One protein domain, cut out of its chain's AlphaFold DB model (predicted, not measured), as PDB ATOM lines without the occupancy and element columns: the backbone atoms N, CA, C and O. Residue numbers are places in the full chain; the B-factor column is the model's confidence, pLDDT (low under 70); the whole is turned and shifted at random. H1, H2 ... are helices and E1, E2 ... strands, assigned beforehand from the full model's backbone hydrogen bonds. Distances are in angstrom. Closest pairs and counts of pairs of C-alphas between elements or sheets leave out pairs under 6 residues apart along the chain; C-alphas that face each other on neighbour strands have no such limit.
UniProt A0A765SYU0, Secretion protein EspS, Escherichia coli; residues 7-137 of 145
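This is residues 7 to 137 of the 145 residues of the protein "Secretion protein EspS" of Escherichia coli (UniProt A0A765SYU0). A small three-stranded sheet, E2 E3 E6, has the helix H4 packed over one face, and H1 packs on H4. Beyond one end of the sheet lie the hairpin E4 and E5 and the loop of residues 97 to 113, while residues 62 to 71, with H3, stick out as a separate arm. The printed part has 131 residues with five named helices and six named strands, in the order E1 H1 E2 H2 H3 H4 E3 E4 E5 H5 E6; the class is mixed, helices and strands, with under half of the residues in named elements. The sheet is mixed, in the order E2 E3 E6. The whole is only just compact, close to loose, with a radius of gyration of the C-alphas of 16.4 A and spans of 44 by 43 by 29 A.

Start at the inner strand E3, residues 92 to 96. Its parallel neighbour is E2, residues 32 to 34, where N 33 and O 92 are 2.8 A apart, within hydrogen-bond range. Its antiparallel neighbour is E6, residues 133 to 136, with N 136 and O 93 at 3.2 A. H4, residues 76 to 86, is on this sheet at a height of 9.4 A, over E3 and along the strands, at 2 degrees on the local plane; this gives two layers, helix on one face of a sheet. Look next at H1, residues 15 to 24: it touches H4, closest at the C-alphas of Pro 15 and Val 80, 4.8 A, at a steep tilt of 58 degrees, the same way. E1, residues 11 to 13, pairs with no named strand and meets H1 only through their link. H2, residues 51 to 58, and H3, residues 64 to 70, touch no helix; with H4 they lie between E2 and E3 in a strand-helix-strand unit, two parallel neighbour strands with helices between. The hairpin of E4, residues 114 to 116, and E5, residues 126 to 128, is antiparallel, with N 127 and O 115 at 2.8 A. H5, residues 129 to 132, is only just not on the sheet, with 4 pairs of C-alphas within 10 A. In H1, H2, H3 and H4 every O i to N i+4 pair is within hydrogen-bond range; H5 is too short for such a pair.

Find C-alpha 11 at (-16.188, -24.943, -57.390), where E1 begins. H1 measures 14.3 A, H4 15.4 A and E3 13.8 A; H4 begins at C-alpha 76, (-11.007, -23.583, -42.570). E6 ends at C-alpha 136, (-15.271, -22.888, -31.455).

The C-alphas of Ala 68 and Glu 106 are the two farthest apart, 51.1 A. The printed part has no cut; the links E2 to H2 and E3 to E4 are long. Confidence is under 70 in residues 46 to 54, 57 to 72 and 98 to 137.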
ATOM      1  N   LYS A   7     -13.872 -27.199 -51.352       85.19
ATOM      2  CA  LYS A   7     -14.292 -27.740 -52.650       85.19
ATOM      3  C   LYS A   7     -15.763 -28.165 -52.577       85.19
ATOM      4  O   LYS A   7     -16.105 -29.013 -51.751       85.19
ATOM      5  N   CYS A   8     -16.603 -27.612 -53.444       81.75
ATOM      6  CA  CYS A   8     -18.032 -27.898 -53.548       81.75
ATOM      7  C   CYS A   8     -18.367 -28.245 -55.006       81.75
ATOM      8  O   CYS A   8     -18.540 -27.358 -55.835       81.75
ATOM      9  N   GLY A   9     -18.410 -29.540 -55.335       82.69
ATOM     10  CA  GLY A   9     -18.505 -29.980 -56.732       82.69
ATOM     11  C   GLY A   9     -17.279 -29.533 -57.535       82.69
ATOM     12  O   GLY A   9     -16.149 -29.877 -57.169       82.69
ATOM     13  N   ASP A  10     -17.511 -28.748 -58.587       86.50
ATOM     14  CA  ASP A  10     -16.470 -28.184 -59.457       86.50
ATOM     15  C   ASP A  10     -15.956 -26.811 -58.986       86.50
ATOM     16  O   ASP A  10     -15.008 -26.270 -59.554       86.50
ATOM     17  N   GLU A  11     -16.535 -26.261 -57.918       89.44
ATOM     18  CA  GLU A  11     -16.188 -24.943 -57.390       89.44
ATOM     19  C   GLU A  11     -15.266 -25.033 -56.169       89.44
ATOM     20  O   GLU A  11     -15.287 -25.999 -55.396       89.44
ATOM     21  N   PHE A  12     -14.493 -23.969 -55.955       90.94
ATOM     22  CA  PHE A  12     -13.766 -23.726 -54.714       90.94
ATOM     23  C   PHE A  12     -14.334 -22.486 -54.045       90.94
ATOM     24  O   PHE A  12     -14.285 -21.400 -54.612       90.94
ATOM     25  N   LEU A  13     -14.853 -22.660 -52.836       92.00
ATOM     26  CA  LEU A  13     -15.449 -21.590 -52.054       92.00
ATOM     27  C   LEU A  13     -14.424 -21.069 -51.058       92.00
ATOM     28  O   LEU A  13     -13.898 -21.833 -50.241       92.00
ATOM     29  N   SER A  14     -14.148 -19.773 -51.121       94.44
ATOM     30  CA  SER A  14     -13.455 -19.059 -50.056       94.44
ATOM     31  C   SER A  14     -14.358 -18.911 -48.823       94.44
ATOM     32  O   SER A  14     -15.567 -19.139 -48.903       94.44
ATOM     33  N   PRO A  15     -13.812 -18.513 -47.661       93.56
ATOM     34  CA  PRO A  15     -14.626 -18.241 -46.480       93.56
ATOM     35  C   PRO A  15     -15.702 -17.183 -46.750       93.56
ATOM     36  O   PRO A  15     -16.841 -17.372 -46.336       93.56
ATOM     37  N   ALA A  16     -15.372 -16.132 -47.509       94.69
ATOM     38  CA  ALA A  16     -16.333 -15.115 -47.922       94.69
ATOM     39  C   ALA A  16     -17.453 -15.712 -48.786       94.69
ATOM     40  O   ALA A  16     -18.615 -15.488 -48.471       94.69
ATOM     41  N   ASP A  17     -17.124 -16.555 -49.773       94.94
ATOM     42  CA  ASP A  17     -18.131 -17.206 -50.628       94.94
ATOM     43  C   ASP A  17     -19.087 -18.096 -49.821       94.94
ATOM     44  O   ASP A  17     -20.285 -18.148 -50.102       94.94
ATOM     45  N   ILE A  18     -18.569 -18.807 -48.810       92.31
ATOM     46  CA  ILE A  18     -19.386 -19.639 -47.916       92.31
ATOM     47  C   ILE A  18     -20.402 -18.765 -47.178       92.31
ATOM     48  O   ILE A  18     -21.591 -19.089 -47.165       92.31
ATOM     49  N   VAL A  19     -19.948 -17.662 -46.579       92.44
ATOM     50  CA  VAL A  19     -20.824 -16.758 -45.828       92.44
ATOM     51  C   VAL A  19     -21.796 -16.041 -46.767       92.44
ATOM     52  O   VAL A  19     -22.992 -16.011 -46.488       92.44
ATOM     53  N   ASP A  20     -21.341 -15.555 -47.920       93.69
ATOM     54  CA  ASP A  20     -22.182 -14.888 -48.919       93.69
ATOM     55  C   ASP A  20     -23.321 -15.783 -49.400       93.69
ATOM     56  O   ASP A  20     -24.460 -15.326 -49.465       93.69
ATOM     57  N   ARG A  21     -23.066 -17.070 -49.663       91.31
ATOM     58  CA  ARG A  21     -24.128 -18.014 -50.049       91.31
ATOM     59  C   ARG A  21     -25.159 -18.208 -48.945       91.31
ATOM     60  O   ARG A  21     -26.353 -18.260 -49.226       91.31
ATOM     61  N   ILE A  22     -24.721 -18.285 -47.691       88.62
ATOM     62  CA  ILE A  22     -25.629 -18.381 -46.540       88.62
ATOM     63  C   ILE A  22     -26.534 -17.143 -46.483       88.62
ATOM     64  O   ILE A  22     -27.747 -17.278 -46.323       88.62
ATOM     65  N   PHE A  23     -25.986 -15.948 -46.717       86.06
ATOM     66  CA  PHE A  23     -26.774 -14.715 -46.806       86.06
ATOM     67  C   PHE A  23     -27.725 -14.678 -47.994       86.06
ATOM     68  O   PHE A  23     -28.902 -14.378 -47.816       86.06
ATOM     69  N   GLN A  24     -27.238 -15.001 -49.193       89.75
ATOM     70  CA  GLN A  24     -28.023 -14.998 -50.430       89.75
ATOM     71  C   GLN A  24     -29.256 -15.903 -50.338       89.75
ATOM     72  O   GLN A  24     -30.269 -15.635 -50.979       89.75
ATOM     73  N   HIS A  25     -29.183 -16.955 -49.522       86.88
ATOM     74  CA  HIS A  25     -30.283 -17.883 -49.285       86.88
ATOM     75  C   HIS A  25     -31.076 -17.607 -47.996       86.88
ATOM     76  O   HIS A  25     -31.895 -18.437 -47.613       86.88
ATOM     77  N   ASN A  26     -30.877 -16.453 -47.344       84.38
ATOM     78  CA  ASN A  26     -31.541 -16.062 -46.092       84.38
ATOM     79  C   ASN A  26     -31.347 -17.067 -44.941       84.38
ATOM     80  O   ASN A  26     -32.224 -17.253 -44.105       84.38
ATOM     81  N   LEU A  27     -30.180 -17.706 -44.881       82.50
ATOM     82  CA  LEU A  27     -29.813 -18.686 -43.855       82.50
ATOM     83  C   LEU A  27     -28.964 -18.066 -42.727       82.50
ATOM     84  O   LEU A  27     -28.231 -18.767 -42.036       82.50
ATOM     85  N   HIS A  28     -29.021 -16.745 -42.554       72.00
ATOM     86  CA  HIS A  28     -28.198 -16.004 -41.590       72.00
ATOM     87  C   HIS A  28     -28.702 -16.106 -40.141       72.00
ATOM     88  O   HIS A  28     -27.958 -15.773 -39.228       72.00
ATOM     89  N   GLU A  29     -29.921 -16.607 -39.924       79.56
ATOM     90  CA  GLU A  29     -30.468 -16.917 -38.591       79.56
ATOM     91  C   GLU A  29     -29.985 -18.276 -38.041       79.56
ATOM     92  O   GLU A  29     -30.478 -18.759 -37.024       79.56
ATOM     93  N   ILE A  30     -29.050 -18.950 -38.722       79.12
ATOM     94  CA  ILE A  30     -28.513 -20.232 -38.259       79.12
ATOM     95  C   ILE A  30     -27.525 -20.006 -37.111       79.12
ATOM     96  O   ILE A  30     -26.438 -19.471 -37.311       79.12
ATOM     97  N   ASP A  31     -27.861 -20.547 -35.940       81.69
ATOM     98  CA  ASP A  31     -27.018 -20.492 -34.739       81.69
ATOM     99  C   ASP A  31     -25.838 -21.489 -34.741       81.69
ATOM    100  O   ASP A  31     -24.874 -21.312 -33.994       81.69
ATOM    101  N   ASP A  32     -25.908 -22.574 -35.527       83.81
ATOM    102  CA  ASP A  32     -24.915 -23.666 -35.545       83.81
ATOM    103  C   ASP A  32     -24.595 -24.121 -36.976       83.81
ATOM    104  O   ASP A  32     -25.426 -24.718 -37.663       83.81
ATOM    105  N   ILE A  33     -23.352 -23.900 -37.411       84.25
ATOM    106  CA  ILE A  33     -22.830 -24.346 -38.704       84.25
ATOM    107  C   ILE A  33     -21.803 -25.456 -38.493       84.25
ATOM    108  O   ILE A  33     -20.814 -25.318 -37.770       84.25
ATOM    109  N   ARG A  34     -21.990 -26.571 -39.207       85.12
ATOM    110  CA  ARG A  34     -21.086 -27.728 -39.155       85.12
ATOM    111  C   ARG A  34     -20.431 -27.965 -40.505       85.12
ATOM    112  O   ARG A  34     -21.059 -28.460 -41.437       85.12
ATOM    113  N   LEU A  35     -19.136 -27.680 -40.595       81.81
ATOM    114  CA  LEU A  35     -18.341 -27.921 -41.794       81.81
ATOM    115  C   LEU A  35     -17.934 -29.391 -41.870       81.81
ATOM    116  O   LEU A  35     -16.889 -29.775 -41.348       81.81
ATOM    117  N   THR A  36     -18.729 -30.221 -42.546       77.31
ATOM    118  CA  THR A  36     -18.502 -31.675 -42.644       77.31
ATOM    119  C   THR A  36     -17.333 -32.088 -43.537       77.31
ATOM    120  O   THR A  36     -17.063 -33.289 -43.640       77.31
ATOM    121  N   SER A  37     -16.650 -31.137 -44.174       74.25
ATOM    122  CA  SER A  37     -15.492 -31.391 -45.024       74.25
ATOM    123  C   SER A  37     -14.312 -31.970 -44.243       74.25
ATOM    124  O   SER A  37     -14.098 -31.685 -43.063       74.25
ATOM    125  N   CYS A  38     -13.539 -32.818 -44.921       76.44
ATOM    126  CA  CYS A  38     -12.332 -33.418 -44.370       76.44
ATOM    127  C   CYS A  38     -11.327 -32.335 -43.966       76.44
ATOM    128  O   CYS A  38     -11.051 -31.416 -44.735       76.44
ATOM    129  N   ASN A  39     -10.710 -32.510 -42.802       77.00
ATOM    130  CA  ASN A  39      -9.685 -31.635 -42.244       77.00
ATOM    131  C   ASN A  39     -10.131 -30.185 -41.989       77.00
ATOM    132  O   ASN A  39      -9.280 -29.309 -41.845       77.00
ATOM    133  N   SER A  40     -11.436 -29.902 -41.927       82.81
ATOM    134  CA  SER A  40     -11.948 -28.539 -41.741       82.81
ATOM    135  C   SER A  40     -11.534 -27.901 -40.413       82.81
ATOM    136  O   SER A  40     -11.438 -26.678 -40.346       82.81
ATOM    137  N   ALA A  41     -11.227 -28.709 -39.391       82.62
ATOM    138  CA  ALA A  41     -10.680 -28.253 -38.108       82.62
ATOM    139  C   ALA A  41      -9.145 -28.350 -38.011       82.62
ATOM    140  O   ALA A  41      -8.575 -28.085 -36.956       82.62
ATOM    141  N   ASN A  42      -8.443 -28.766 -39.069       76.88
ATOM    142  CA  ASN A  42      -6.991 -28.922 -39.028       76.88
ATOM    143  C   ASN A  42      -6.253 -27.731 -39.637       76.88
ATOM    144  O   ASN A  42      -6.561 -27.283 -40.740       76.88
ATOM    145  N   ILE A  43      -5.188 -27.307 -38.962       80.25
ATOM    146  CA  ILE A  43      -4.226 -26.314 -39.448       80.25
ATOM    147  C   ILE A  43      -3.072 -26.997 -40.200       80.25
ATOM    148  O   ILE A  43      -2.497 -26.446 -41.138       80.25
ATOM    149  N   ILE A  44      -2.727 -28.236 -39.837       76.81
ATOM    150  CA  ILE A  44      -1.784 -29.100 -40.568       76.81
ATOM    151  C   ILE A  44      -2.374 -30.494 -40.751       76.81
ATOM    152  O   ILE A  44      -3.276 -30.895 -40.034       76.81
ATOM    153  N   LYS A  45      -1.880 -31.231 -41.751       71.38
ATOM    154  CA  LYS A  45      -2.370 -32.585 -42.029       71.38
ATOM    155  C   LYS A  45      -1.951 -33.512 -40.886       71.38
ATOM    156  O   LYS A  45      -0.759 -33.601 -40.607       71.38
ATOM    157  N   ASN A  46      -2.910 -34.218 -40.305       65.19
ATOM    158  CA  ASN A  46      -2.659 -35.209 -39.261       65.19
ATOM    159  C   ASN A  46      -2.020 -36.438 -39.886       65.19
ATOM    160  O   ASN A  46      -2.456 -36.893 -40.951       65.19
ATOM    161  N   LYS A  47      -1.018 -36.993 -39.213       65.00
ATOM    162  CA  LYS A  47      -0.451 -38.296 -39.580       65.00
ATOM    163  C   LYS A  47      -1.311 -39.446 -39.066       65.00
ATOM    164  O   LYS A  47      -1.487 -40.434 -39.767       65.00
ATOM    165  N   GLU A  48      -1.875 -39.273 -37.877       61.91
ATOM    166  CA  GLU A  48      -2.677 -40.256 -37.154       61.91
ATOM    167  C   GLU A  48      -3.745 -39.560 -36.292       61.91
ATOM    168  O   GLU A  48      -3.840 -38.331 -36.263       61.91
ATOM    169  N   PHE A  49      -4.593 -40.338 -35.617       66.38
ATOM    170  CA  PHE A  49      -5.715 -39.824 -34.819       66.38
ATOM    171  C   PHE A  49      -5.527 -40.020 -33.310       66.38
ATOM    172  O   PHE A  49      -6.504 -40.159 -32.577       66.38
ATOM    173  N   SER A  50      -4.274 -40.000 -32.847       61.94
ATOM    174  CA  SER A  50      -3.956 -39.904 -31.423       61.94
ATOM    175  C   SER A  50      -4.334 -38.514 -30.874       61.94
ATOM    176  O   SER A  50      -4.313 -37.536 -31.632       61.94
ATOM    177  N   PRO A  51      -4.694 -38.389 -29.580       65.19
ATOM    178  CA  PRO A  51      -4.989 -37.095 -28.958       65.19
ATOM    179  C   PRO A  51      -3.873 -36.061 -29.168       65.19
ATOM    180  O   PRO A  51      -4.151 -34.944 -29.599       65.19
ATOM    181  N   ASP A  52      -2.616 -36.469 -28.986       66.19
ATOM    182  CA  ASP A  52      -1.438 -35.614 -29.160       66.19
ATOM    183  C   ASP A  52      -1.291 -35.095 -30.598       66.19
ATOM    184  O   ASP A  52      -0.907 -33.947 -30.822       66.19
ATOM    185  N   GLU A  53      -1.576 -35.929 -31.601       67.19
ATOM    186  CA  GLU A  53      -1.517 -35.522 -33.009       67.19
ATOM    187  C   GLU A  53      -2.702 -34.623 -33.382       67.19
ATOM    188  O   GLU A  53      -2.553 -33.694 -34.177       67.19
ATOM    189  N   ILE A  54      -3.877 -34.852 -32.786       68.19
ATOM    190  CA  ILE A  54      -5.032 -33.963 -32.933       68.19
ATOM    191  C   ILE A  54      -4.700 -32.582 -32.369       68.19
ATOM    192  O   ILE A  54      -4.872 -31.605 -33.097       68.19
ATOM    193  N   GLU A  55      -4.153 -32.499 -31.157       71.69
ATOM    194  CA  GLU A  55      -3.731 -31.239 -30.541       71.69
ATOM    195  C   GLU A  55      -2.675 -30.520 -31.388       71.69
ATOM    196  O   GLU A  55      -2.844 -29.354 -31.737       71.69
ATOM    197  N   LYS A  56      -1.624 -31.220 -31.828       73.25
ATOM    198  CA  LYS A  56      -0.605 -30.637 -32.725       73.25
ATOM    199  C   LYS A  56      -1.209 -30.117 -34.024       73.25
ATOM    200  O   LYS A  56      -0.759 -29.110 -34.570       73.25
ATOM    201  N   SER A  57      -2.215 -30.814 -34.545       67.69
ATOM    202  CA  SER A  57      -2.853 -30.450 -35.804       67.69
ATOM    203  C   SER A  57      -3.837 -29.292 -35.712       67.69
ATOM    204  O   SER A  57      -4.109 -28.655 -36.735       67.69
ATOM    205  N   SER A  58      -4.381 -29.043 -34.521       68.56
ATOM    206  CA  SER A  58      -5.335 -27.976 -34.219       68.56
ATOM    207  C   SER A  58      -4.676 -26.772 -33.552       68.56
ATOM    208  O   SER A  58      -5.264 -25.697 -33.527       68.56
ATOM    209  N   ASN A  59      -3.449 -26.925 -33.049       69.62
ATOM    210  CA  ASN A  59      -2.747 -25.905 -32.289       69.62
ATOM    211  C   ASN A  59      -1.268 -25.850 -32.707       69.62
ATOM    212  O   ASN A  59      -0.398 -26.509 -32.139       69.62
ATOM    213  N   ILE A  60      -0.951 -25.028 -33.714       57.62
ATOM    214  CA  ILE A  60       0.447 -24.704 -34.040       57.62
ATOM    215  C   ILE A  60       0.931 -23.647 -33.041       57.62
ATOM    216  O   ILE A  60       1.057 -22.473 -33.374       57.62
ATOM    217  N   ASN A  61       1.183 -24.054 -31.798       55.62
ATOM    218  CA  ASN A  61       1.779 -23.188 -30.775       55.62
ATOM    219  C   ASN A  61       3.024 -23.794 -30.117       55.62
ATOM    220  O   ASN A  61       3.386 -23.408 -29.013       55.62
ATOM    221  N   ASN A  62       3.764 -24.657 -30.812       50.69
ATOM    222  CA  ASN A  62       5.004 -25.209 -30.252       50.69
ATOM    223  C   ASN A  62       6.264 -24.369 -30.553       50.69
ATOM    224  O   ASN A  62       7.378 -24.868 -30.427       50.69
ATOM    225  N   GLY A  63       6.133 -23.084 -30.913       55.47
ATOM    226  CA  GLY A  63       7.299 -22.198 -30.998       55.47
ATOM    227  C   GLY A  63       6.993 -20.755 -31.397       55.47
ATOM    228  O   GLY A  63       6.487 -20.493 -32.488       55.47
ATOM    229  N   TRP A  64       7.378 -19.805 -30.541       61.34
ATOM    230  CA  TRP A  64       7.244 -18.358 -30.768       61.34
ATOM    231  C   TRP A  64       7.861 -17.884 -32.100       61.34
ATOM    232  O   TRP A  64       7.288 -17.031 -32.774       61.34
ATOM    233  N   LEU A  65       8.969 -18.504 -32.529       64.25
ATOM    234  CA  LEU A  65       9.653 -18.214 -33.797       64.25
ATOM    235  C   LEU A  65       8.796 -18.534 -35.028       64.25
ATOM    236  O   LEU A  65       8.779 -17.771 -35.990       64.25
ATOM    237  N   VAL A  66       8.052 -19.642 -34.998       59.09
ATOM    238  CA  VAL A  66       7.182 -20.041 -36.116       59.09
ATOM    239  C   VAL A  66       5.999 -19.077 -36.233       59.09
ATOM    240  O   VAL A  66       5.623 -18.697 -37.341       59.09
ATOM    241  N   ARG A  67       5.463 -18.628 -35.094       64.50
ATOM    242  CA  ARG A  67       4.359 -17.659 -35.019       64.50
ATOM    243  C   ARG A  67       4.778 -16.272 -35.517       64.50
ATOM    244  O   ARG A  67       3.984 -15.611 -36.176       64.50
ATOM    245  N   ALA A  68       6.018 -15.858 -35.247       64.06
ATOM    246  CA  ALA A  68       6.575 -14.588 -35.717       64.06
ATOM    247  C   ALA A  68       6.867 -14.579 -37.230       64.06
ATOM    248  O   ALA A  68       6.644 -13.567 -37.884       64.06
ATOM    249  N   LEU A  69       7.337 -15.700 -37.793       59.88
ATOM    250  CA  LEU A  69       7.712 -15.790 -39.212       59.88
ATOM    251  C   LEU A  69       6.529 -16.055 -40.151       59.88
ATOM    252  O   LEU A  69       6.523 -15.568 -41.277       59.88
ATOM    253  N   PHE A  70       5.543 -16.842 -39.714       60.66
ATOM    254  CA  PHE A  70       4.452 -17.311 -40.581       60.66
ATOM    255  C   PHE A  70       3.055 -16.897 -40.104       60.66
ATOM    256  O   PHE A  70       2.065 -17.279 -40.730       60.66
ATOM    257  N   GLY A  71       2.965 -16.134 -39.011       64.56
ATOM    258  CA  GLY A  71       1.702 -15.778 -38.372       64.56
ATOM    259  C   GLY A  71       1.005 -16.973 -37.711       64.56
ATOM    260  O   GLY A  71       1.453 -18.121 -37.776       64.56
ATOM    261  N   GLN A  72      -0.131 -16.712 -37.060       67.88
ATOM    262  CA  GLN A  72      -1.036 -17.788 -36.660       67.88
ATOM    263  C   GLN A  72      -1.719 -18.359 -37.897       67.88
ATOM    264  O   GLN A  72      -2.553 -17.700 -38.517       67.88
ATOM    265  N   LYS A  73      -1.392 -19.605 -38.237       77.81
ATOM    266  CA  LYS A  73      -2.179 -20.356 -39.210       77.81
ATOM    267  C   LYS A  73      -3.520 -20.728 -38.584       77.81
ATOM    268  O   LYS A  73      -3.561 -21.084 -37.412       77.81
ATOM    269  N   LYS A  74      -4.579 -20.656 -39.385       84.75
ATOM    270  CA  LYS A  74      -5.954 -20.979 -39.004       84.75
ATOM    271  C   LYS A  74      -6.479 -22.106 -39.893       84.75
ATOM    272  O   LYS A  74      -6.076 -22.248 -41.049       84.75
ATOM    273  N   SER A  75      -7.353 -22.927 -39.342       87.94
ATOM    274  CA  SER A  75      -8.130 -23.942 -40.050       87.94
ATOM    275  C   SER A  75      -9.239 -23.298 -40.890       87.94
ATOM    276  O   SER A  75      -9.570 -22.123 -40.716       87.94
ATOM    277  N   LEU A  76      -9.853 -24.065 -41.800       90.00
ATOM    278  CA  LEU A  76     -11.007 -23.583 -42.570       90.00
ATOM    279  C   LEU A  76     -12.138 -23.119 -41.638       90.00
ATOM    280  O   LEU A  76     -12.702 -22.055 -41.863       90.00
ATOM    281  N   ALA A  77     -12.438 -23.884 -40.585       89.25
ATOM    282  CA  ALA A  77     -13.465 -23.526 -39.610       89.25
ATOM    283  C   ALA A  77     -13.179 -22.178 -38.933       89.25
ATOM    284  O   ALA A  77     -14.075 -21.345 -38.842       89.25
ATOM    285  N   GLU A  78     -11.930 -21.927 -38.536       90.38
ATOM    286  CA  GLU A  78     -11.523 -20.641 -37.955       90.38
ATOM    287  C   GLU A  78     -11.603 -19.486 -38.961       90.38
ATOM    288  O   GLU A  78     -11.969 -18.372 -38.594       90.38
ATOM    289  N   HIS A  79     -11.273 -19.733 -40.232       92.25
ATOM    290  CA  HIS A  79     -11.400 -18.728 -41.285       92.25
ATOM    291  C   HIS A  79     -12.861 -18.364 -41.572       92.25
ATOM    292  O   HIS A  79     -13.164 -17.186 -41.737       92.25
ATOM    293  N   VAL A  80     -13.762 -19.350 -41.608       91.75
ATOM    294  CA  VAL A  80     -15.203 -19.103 -41.781       91.75
ATOM    295  C   VAL A  80     -15.767 -18.385 -40.556       91.75
ATOM    296  O   VAL A  80     -16.501 -17.417 -40.712       91.75
ATOM    297  N   TYR A  81     -15.373 -18.789 -39.344       91.75
ATOM    298  CA  TYR A  81     -15.810 -18.134 -38.108       91.75
ATOM    299  C   TYR A  81     -15.416 -16.656 -38.081       91.75
ATOM    300  O   TYR A  81     -16.257 -15.800 -37.826       91.75
ATOM    301  N   ALA A  82     -14.163 -16.344 -38.427       91.31
ATOM    302  CA  ALA A  82     -13.686 -14.965 -38.487       91.31
ATOM    303  C   ALA A  82     -14.470 -14.108 -39.499       91.31
ATOM    304  O   ALA A  82     -14.627 -12.908 -39.297       91.31
ATOM    305  N   GLU A  83     -14.975 -14.709 -40.579       93.56
ATOM    306  CA  GLU A  83     -15.784 -13.997 -41.567       93.56
ATOM    307  C   GLU A  83     -17.196 -13.683 -41.051       93.56
ATOM    308  O   GLU A  83     -17.710 -12.599 -41.322       93.56
ATOM    309  N   PHE A  84     -17.805 -14.576 -40.265       91.44
ATOM    310  CA  PHE A  84     -19.062 -14.283 -39.569       91.44
ATOM    311  C   PHE A  84     -18.886 -13.215 -38.485       91.44
ATOM    312  O   PHE A  84     -19.672 -12.269 -38.422       91.44
ATOM    313  N   GLU A  85     -17.819 -13.318 -37.690       89.94
ATOM    314  CA  GLU A  85     -17.471 -12.343 -36.652       89.94
ATOM    315  C   GLU A  85     -17.266 -10.943 -37.248       89.94
ATOM    316  O   GLU A  85     -17.841  -9.970 -36.765       89.94
ATOM    317  N   ARG A  86     -16.540 -10.837 -38.372       89.81
ATOM    318  CA  ARG A  86     -16.326  -9.575 -39.104       89.81
ATOM    319  C   ARG A  86     -17.630  -8.911 -39.557       89.81
ATOM    320  O   ARG A  86     -17.661  -7.699 -39.756       89.81
ATOM    321  N   ARG A  87     -18.684  -9.699 -39.760       88.69
ATOM    322  CA  ARG A  87     -20.008  -9.236 -40.195       88.69
ATOM    323  C   ARG A  87     -20.989  -9.049 -39.032       88.69
ATOM    324  O   ARG A  87     -22.140  -8.715 -39.286       88.69
ATOM    325  N   GLY A  88     -20.558  -9.257 -37.786       87.50
ATOM    326  CA  GLY A  88     -21.384  -9.061 -36.592       87.50
ATOM    327  C   GLY A  88     -22.488 -10.095 -36.401       87.50
ATOM    328  O   GLY A  88     -23.503  -9.800 -35.777       87.50
ATOM    329  N   ILE A  89     -22.321 -11.297 -36.951       83.69
ATOM    330  CA  ILE A  89     -23.354 -12.335 -36.919       83.69
ATOM    331  C   ILE A  89     -23.036 -13.322 -35.818       83.69
ATOM    332  O   ILE A  89     -21.911 -13.823 -35.733       83.69
ATOM    333  N   ASN A  90     -24.049 -13.645 -35.018       83.94
ATOM    334  CA  ASN A  90     -23.881 -14.630 -33.976       83.94
ATOM    335  C   ASN A  90     -24.007 -16.059 -34.525       83.94
ATOM    336  O   ASN A  90     -25.090 -16.452 -34.944       83.94
ATOM    337  N   VAL A  91     -22.929 -16.843 -34.507       84.00
ATOM    338  CA  VAL A  91     -22.948 -18.244 -34.939       84.00
ATOM    339  C   VAL A  91     -21.903 -19.082 -34.201       84.00
ATOM    340  O   VAL A  91     -20.817 -18.617 -33.852       84.00
ATOM    341  N   SER A  92     -22.212 -20.358 -33.982       87.44
ATOM    342  CA  SER A  92     -21.226 -21.368 -33.603       87.44
ATOM    343  C   SER A  92     -20.757 -22.127 -34.837       87.44
ATOM    344  O   SER A  92     -21.568 -22.546 -35.663       87.44
ATOM    345  N   ILE A  93     -19.443 -22.338 -34.963       86.94
ATOM    346  CA  ILE A  93     -18.877 -23.120 -36.066       86.94
ATOM    347  C   ILE A  93     -18.125 -24.326 -35.524       86.94
ATOM    348  O   ILE A  93     -17.218 -24.221 -34.694       86.94
ATOM    349  N   SER A  94     -18.492 -25.497 -36.038       82.62
ATOM    350  CA  SER A  94     -17.799 -26.754 -35.778       82.62
ATOM    351  C   SER A  94     -17.149 -27.284 -37.055       82.62
ATOM    352  O   SER A  94     -17.766 -27.323 -38.122       82.62
ATOM    353  N   GLY A  95     -15.907 -27.745 -36.932       79.25
ATOM    354  CA  GLY A  95     -15.178 -28.458 -37.979       79.25
ATOM    355  C   GLY A  95     -14.799 -29.869 -37.533       79.25
ATOM    356  O   GLY A  95     -15.057 -30.276 -36.399       79.25
ATOM    357  N   TYR A  96     -14.152 -30.624 -38.417       75.62
ATOM    358  CA  TYR A  96     -13.713 -31.987 -38.133       75.62
ATOM    359  C   TYR A  96     -12.252 -32.199 -38.497       75.62
ATOM    360  O   TYR A  96     -11.764 -31.727 -39.527       75.62
ATOM    361  N   HIS A  97     -11.560 -32.944 -37.638       71.38
ATOM    362  CA  HIS A  97     -10.198 -33.376 -37.901       71.38
ATOM    363  C   HIS A  97     -10.184 -34.563 -38.882       71.38
ATOM    364  O   HIS A  97     -11.071 -35.415 -38.840       71.38
ATOM    365  N   GLY A  98      -9.138 -34.666 -39.705       64.75
ATOM    366  CA  GLY A  98      -8.842 -35.808 -40.571       64.75
ATOM    367  C   GLY A  98      -9.747 -35.985 -41.792       64.75
ATOM    368  O   GLY A  98     -10.652 -35.202 -42.074       64.75
ATOM    369  N   THR A  99      -9.484 -37.058 -42.534       59.66
ATOM    370  CA  THR A  99     -10.277 -37.513 -43.682       59.66
ATOM    371  C   THR A  99     -11.335 -38.534 -43.269       59.66
ATOM    372  O   THR A  99     -10.991 -39.527 -42.632       59.66
ATOM    373  N   GLY A 100     -12.595 -38.340 -43.684       51.88
ATOM    374  CA  GLY A 100     -13.613 -39.396 -43.653       51.88
ATOM    375  C   GLY A 100     -15.033 -38.951 -43.293       51.88
ATOM    376  O   GLY A 100     -15.284 -38.446 -42.201       51.88
ATOM    377  N   VAL A 101     -15.973 -39.224 -44.199       45.78
ATOM    378  CA  VAL A 101     -17.361 -39.589 -43.884       45.78
ATOM    379  C   VAL A 101     -17.500 -41.029 -44.373       45.78
ATOM    380  O   VAL A 101     -17.279 -41.264 -45.558       45.78
ATOM    381  N   PHE A 102     -17.810 -41.983 -43.494       48.94
ATOM    382  CA  PHE A 102     -17.991 -43.387 -43.887       48.94
ATOM    383  C   PHE A 102     -19.446 -43.851 -43.729       48.94
ATOM    384  O   PHE A 102     -20.169 -43.387 -42.846       48.94
ATOM    385  N   TYR A 103     -19.846 -44.746 -44.636       37.94
ATOM    386  CA  TYR A 103     -21.173 -45.337 -44.829       37.94
ATOM    387  C   TYR A 103     -21.116 -46.833 -44.484       37.94
ATOM    388  O   TYR A 103     -20.163 -47.502 -44.881       37.94
ATOM    389  N   VAL A 104     -22.122 -47.343 -43.766       42.97
ATOM    390  CA  VAL A 104     -22.283 -48.771 -43.439       42.97
ATOM    391  C   VAL A 104     -23.395 -49.347 -44.333       42.97
ATOM    392  O   VAL A 104     -24.549 -48.921 -44.183       42.97
ATOM    393  N   PRO A 105     -23.084 -50.262 -45.275       37.25
ATOM    394  CA  PRO A 105     -24.045 -50.795 -46.244       37.25
ATOM    395  C   PRO A 105     -25.276 -51.458 -45.619       37.25
ATOM    396  O   PRO A 105     -26.380 -51.287 -46.139       37.25
ATOM    397  N   GLU A 106     -25.126 -52.148 -44.482       48.91
ATOM    398  CA  GLU A 106     -26.208 -52.898 -43.823       48.91
ATOM    399  C   GLU A 106     -27.365 -52.011 -43.336       48.91
ATOM    400  O   GLU A 106     -28.473 -52.497 -43.106       48.91
ATOM    401  N   HIS A 107     -27.138 -50.704 -43.184       44.38
ATOM    402  CA  HIS A 107     -28.131 -49.773 -42.645       44.38
ATOM    403  C   HIS A 107     -28.755 -48.852 -43.696       44.38
ATOM    404  O   HIS A 107     -29.662 -48.088 -43.363       44.38
ATOM    405  N   GLY A 108     -28.305 -48.917 -44.957       34.16
ATOM    406  CA  GLY A 108     -28.923 -48.256 -46.116       34.16
ATOM    407  C   GLY A 108     -29.019 -46.723 -46.066       34.16
ATOM    408  O   GLY A 108     -29.414 -46.105 -47.051       34.16
ATOM    409  N   LYS A 109     -28.671 -46.090 -44.940       34.69
ATOM    410  CA  LYS A 109     -28.769 -44.654 -44.664       34.69
ATOM    411  C   LYS A 109     -27.635 -44.247 -43.713       34.69
ATOM    412  O   LYS A 109     -27.326 -45.006 -42.793       34.69
ATOM    413  N   PRO A 110     -27.030 -43.057 -43.875       40.28
ATOM    414  CA  PRO A 110     -26.071 -42.537 -42.910       40.28
ATOM    415  C   PRO A 110     -26.813 -42.166 -41.620       40.28
ATOM    416  O   PRO A 110     -27.352 -41.072 -41.489       40.28
ATOM    417  N   THR A 111     -26.884 -43.100 -40.673       37.19
ATOM    418  CA  THR A 111     -27.503 -42.892 -39.352       37.19
ATOM    419  C   THR A 111     -26.512 -42.326 -38.338       37.19
ATOM    420  O   THR A 111     -26.903 -41.813 -37.294       37.19
ATOM    421  N   THR A 112     -25.212 -42.400 -38.628       44.00
ATOM    422  CA  THR A 112     -24.144 -41.812 -37.816       44.00
ATOM    423  C   THR A 112     -22.941 -41.521 -38.702       44.00
ATOM    424  O   THR A 112     -22.529 -42.360 -39.497       44.00
ATOM    425  N   HIS A 113     -22.367 -40.323 -38.589       51.12
ATOM    426  CA  HIS A 113     -21.107 -40.032 -39.262       51.12
ATOM    427  C   HIS A 113     -19.992 -40.745 -38.498       51.12
ATOM    428  O   HIS A 113     -19.764 -40.443 -37.324       51.12
ATOM    429  N   LEU A 114     -19.329 -41.698 -39.140       49.94
ATOM    430  CA  LEU A 114     -18.249 -42.462 -38.534       49.94
ATOM    431  C   LEU A 114     -16.892 -42.090 -39.157       49.94
ATOM    432  O   LEU A 114     -16.841 -41.622 -40.300       49.94
ATOM    433  N   ARG A 115     -15.799 -42.295 -38.414       50.50
ATOM    434  CA  ARG A 115     -14.407 -42.079 -38.850       50.50
ATOM    435  C   ARG A 115     -13.593 -43.351 -38.638       50.50
ATOM    436  O   ARG A 115     -13.520 -43.821 -37.512       50.50
ATOM    437  N   SER A 116     -12.965 -43.870 -39.688       49.56
ATOM    438  CA  SER A 116     -12.014 -44.982 -39.584       49.56
ATOM    439  C   SER A 116     -10.628 -44.498 -39.160       49.56
ATOM    440  O   SER A 116     -10.167 -43.461 -39.645       49.56
ATOM    441  N   THR A 117      -9.947 -45.252 -38.299       54.59
ATOM    442  CA  THR A 117      -8.532 -45.036 -37.957       54.59
ATOM    443  C   THR A 117      -7.558 -45.789 -38.873       54.59
ATOM    444  O   THR A 117      -6.350 -45.602 -38.746       54.59
ATOM    445  N   THR A 118      -8.052 -46.573 -39.838       41.41
ATOM    446  CA  THR A 118      -7.244 -47.363 -40.789       41.41
ATOM    447  C   THR A 118      -7.569 -47.059 -42.259       41.41
ATOM    448  O   THR A 118      -8.664 -46.582 -42.582       41.41
ATOM    449  N   VAL A 119      -6.617 -47.358 -43.159       44.72
ATOM    450  CA  VAL A 119      -6.792 -47.356 -44.626       44.72
ATOM    451  C   VAL A 119      -6.375 -48.734 -45.190       44.72
ATOM    452  O   VAL A 119      -5.199 -49.073 -45.073       44.72
ATOM    453  N   PRO A 120      -7.285 -49.512 -45.818       56.03
ATOM    454  CA  PRO A 120      -8.708 -49.222 -45.987       56.03
ATOM    455  C   PRO A 120      -9.453 -49.234 -44.646       56.03
ATOM    456  O   PRO A 120      -8.975 -49.765 -43.642       56.03
ATOM    457  N   ALA A 121     -10.613 -48.584 -44.632       53.78
ATOM    458  CA  ALA A 121     -11.426 -48.480 -43.434       53.78
ATOM    459  C   ALA A 121     -11.991 -49.843 -43.027       53.78
ATOM    460  O   ALA A 121     -12.556 -50.528 -43.879       53.78
ATOM    461  N   THR A 122     -11.868 -50.214 -41.749       56.19
ATOM    462  CA  THR A 122     -12.513 -51.423 -41.216       56.19
ATOM    463  C   THR A 122     -13.561 -51.071 -40.157       56.19
ATOM    464  O   THR A 122     -13.368 -50.121 -39.386       56.19
ATOM    465  N   PRO A 123     -14.683 -51.813 -40.090       56.06
ATOM    466  CA  PRO A 123     -15.736 -51.567 -39.108       56.06
ATOM    467  C   PRO A 123     -15.241 -51.579 -37.656       56.06
ATOM    468  O   PRO A 123     -15.705 -50.765 -36.861       56.06
ATOM    469  N   GLU A 124     -14.257 -52.424 -37.311       59.44
ATOM    470  CA  GLU A 124     -13.727 -52.520 -35.940       59.44
ATOM    471  C   GLU A 124     -12.931 -51.278 -35.503       59.44
ATOM    472  O   GLU A 124     -12.723 -51.046 -34.313       59.44
ATOM    473  N   HIS A 125     -12.497 -50.463 -36.463       54.09
ATOM    474  CA  HIS A 125     -11.667 -49.280 -36.251       54.09
ATOM    475  C   HIS A 125     -12.393 -47.982 -36.601       54.09
ATOM    476  O   HIS A 125     -11.771 -46.938 -36.808       54.09
ATOM    477  N   THR A 126     -13.725 -48.037 -36.658       58.44
ATOM    478  CA  THR A 126     -14.559 -46.891 -36.995       58.44
ATOM    479  C   THR A 126     -15.248 -46.322 -35.744       58.44
ATOM    480  O   THR A 126     -16.017 -47.006 -35.078       58.44
ATOM    481  N   VAL A 127     -14.987 -45.053 -35.416       57.09
ATOM    482  CA  VAL A 127     -15.503 -44.361 -34.212       57.09
ATOM    483  C   VAL A 127     -16.585 -43.329 -34.548       57.09
ATOM    484  O   VAL A 127     -16.644 -42.827 -35.677       57.09
ATOM    485  N   ARG A 128     -17.447 -42.975 -33.579       54.00
ATOM    486  CA  ARG A 128     -18.487 -41.949 -33.776       54.00
ATOM    487  C   ARG A 128     -17.863 -40.557 -33.858       54.00
ATOM    488  O   ARG A 128     -17.003 -40.179 -33.070       54.00
ATOM    489  N   ARG A 129     -18.348 -39.743 -34.797       51.91
ATOM    490  CA  ARG A 129     -17.854 -38.374 -35.031       51.91
ATOM    491  C   ARG A 129     -18.120 -37.401 -33.878       51.91
ATOM    492  O   ARG A 129     -17.389 -36.423 -33.755       51.91
ATOM    493  N   SER A 130     -19.137 -37.652 -33.051       49.84
ATOM    494  CA  SER A 130     -19.399 -36.891 -31.818       49.84
ATOM    495  C   SER A 130     -18.202 -36.880 -30.879       49.84
ATOM    496  O   SER A 130     -17.942 -35.868 -30.235       49.84
ATOM    497  N   ASP A 131     -17.456 -37.978 -30.862       54.28
ATOM    498  CA  ASP A 131     -16.432 -38.240 -29.857       54.28
ATOM    499  C   ASP A 131     -15.134 -37.465 -30.166       54.28
ATOM    500  O   ASP A 131     -14.235 -37.399 -29.337       54.28
ATOM    501  N   TYR A 132     -15.049 -36.837 -31.350       53.22
ATOM    502  CA  TYR A 132     -13.872 -36.116 -31.854       53.22
ATOM    503  C   TYR A 132     -14.219 -34.769 -32.522       53.22
ATOM    504  O   TYR A 132     -13.536 -34.327 -33.451       53.22
ATOM    505  N   ARG A 133     -15.310 -34.118 -32.096       53.62
ATOM    506  CA  ARG A 133     -15.718 -32.785 -32.575       53.62
ATOM    507  C   ARG A 133     -14.978 -31.684 -31.807       53.62
ATOM    508  O   ARG A 133     -14.995 -31.688 -30.581       53.62
ATOM    509  N   ALA A 134     -14.436 -30.699 -32.524       51.09
ATOM    510  CA  ALA A 134     -14.024 -29.418 -31.949       51.09
ATOM    511  C   ALA A 134     -15.087 -28.350 -32.264       51.09
ATOM    512  O   ALA A 134     -15.521 -28.223 -33.412       51.09
ATOM    513  N   THR A 135     -15.511 -27.604 -31.244       58.53
ATOM    514  CA  THR A 135     -16.493 -26.515 -31.355       58.53
ATOM    515  C   THR A 135     -15.825 -25.222 -30.905       58.53
ATOM    516  O   THR A 135     -15.290 -25.162 -29.799       58.53
ATOM    517  N   LEU A 136     -15.837 -24.199 -31.761       62.94
ATOM    518  CA  LEU A 136     -15.271 -22.888 -31.455       62.94
ATOM    519  C   LEU A 136     -16.390 -21.941 -31.010       62.94
ATOM    520  O   LEU A 136     -17.124 -21.432 -31.850       62.94
ATOM    521  N   GLY A 137     -16.493 -21.730 -29.692       58.72
ATOM    522  CA  GLY A 137     -17.196 -20.612 -29.043       58.72
ATOM    523  C   GLY A 137     -18.642 -20.286 -29.468       58.72
ATOM    524  O   GLY A 137     -19.325 -21.034 -30.172       58.72
TER     525      GLY A 137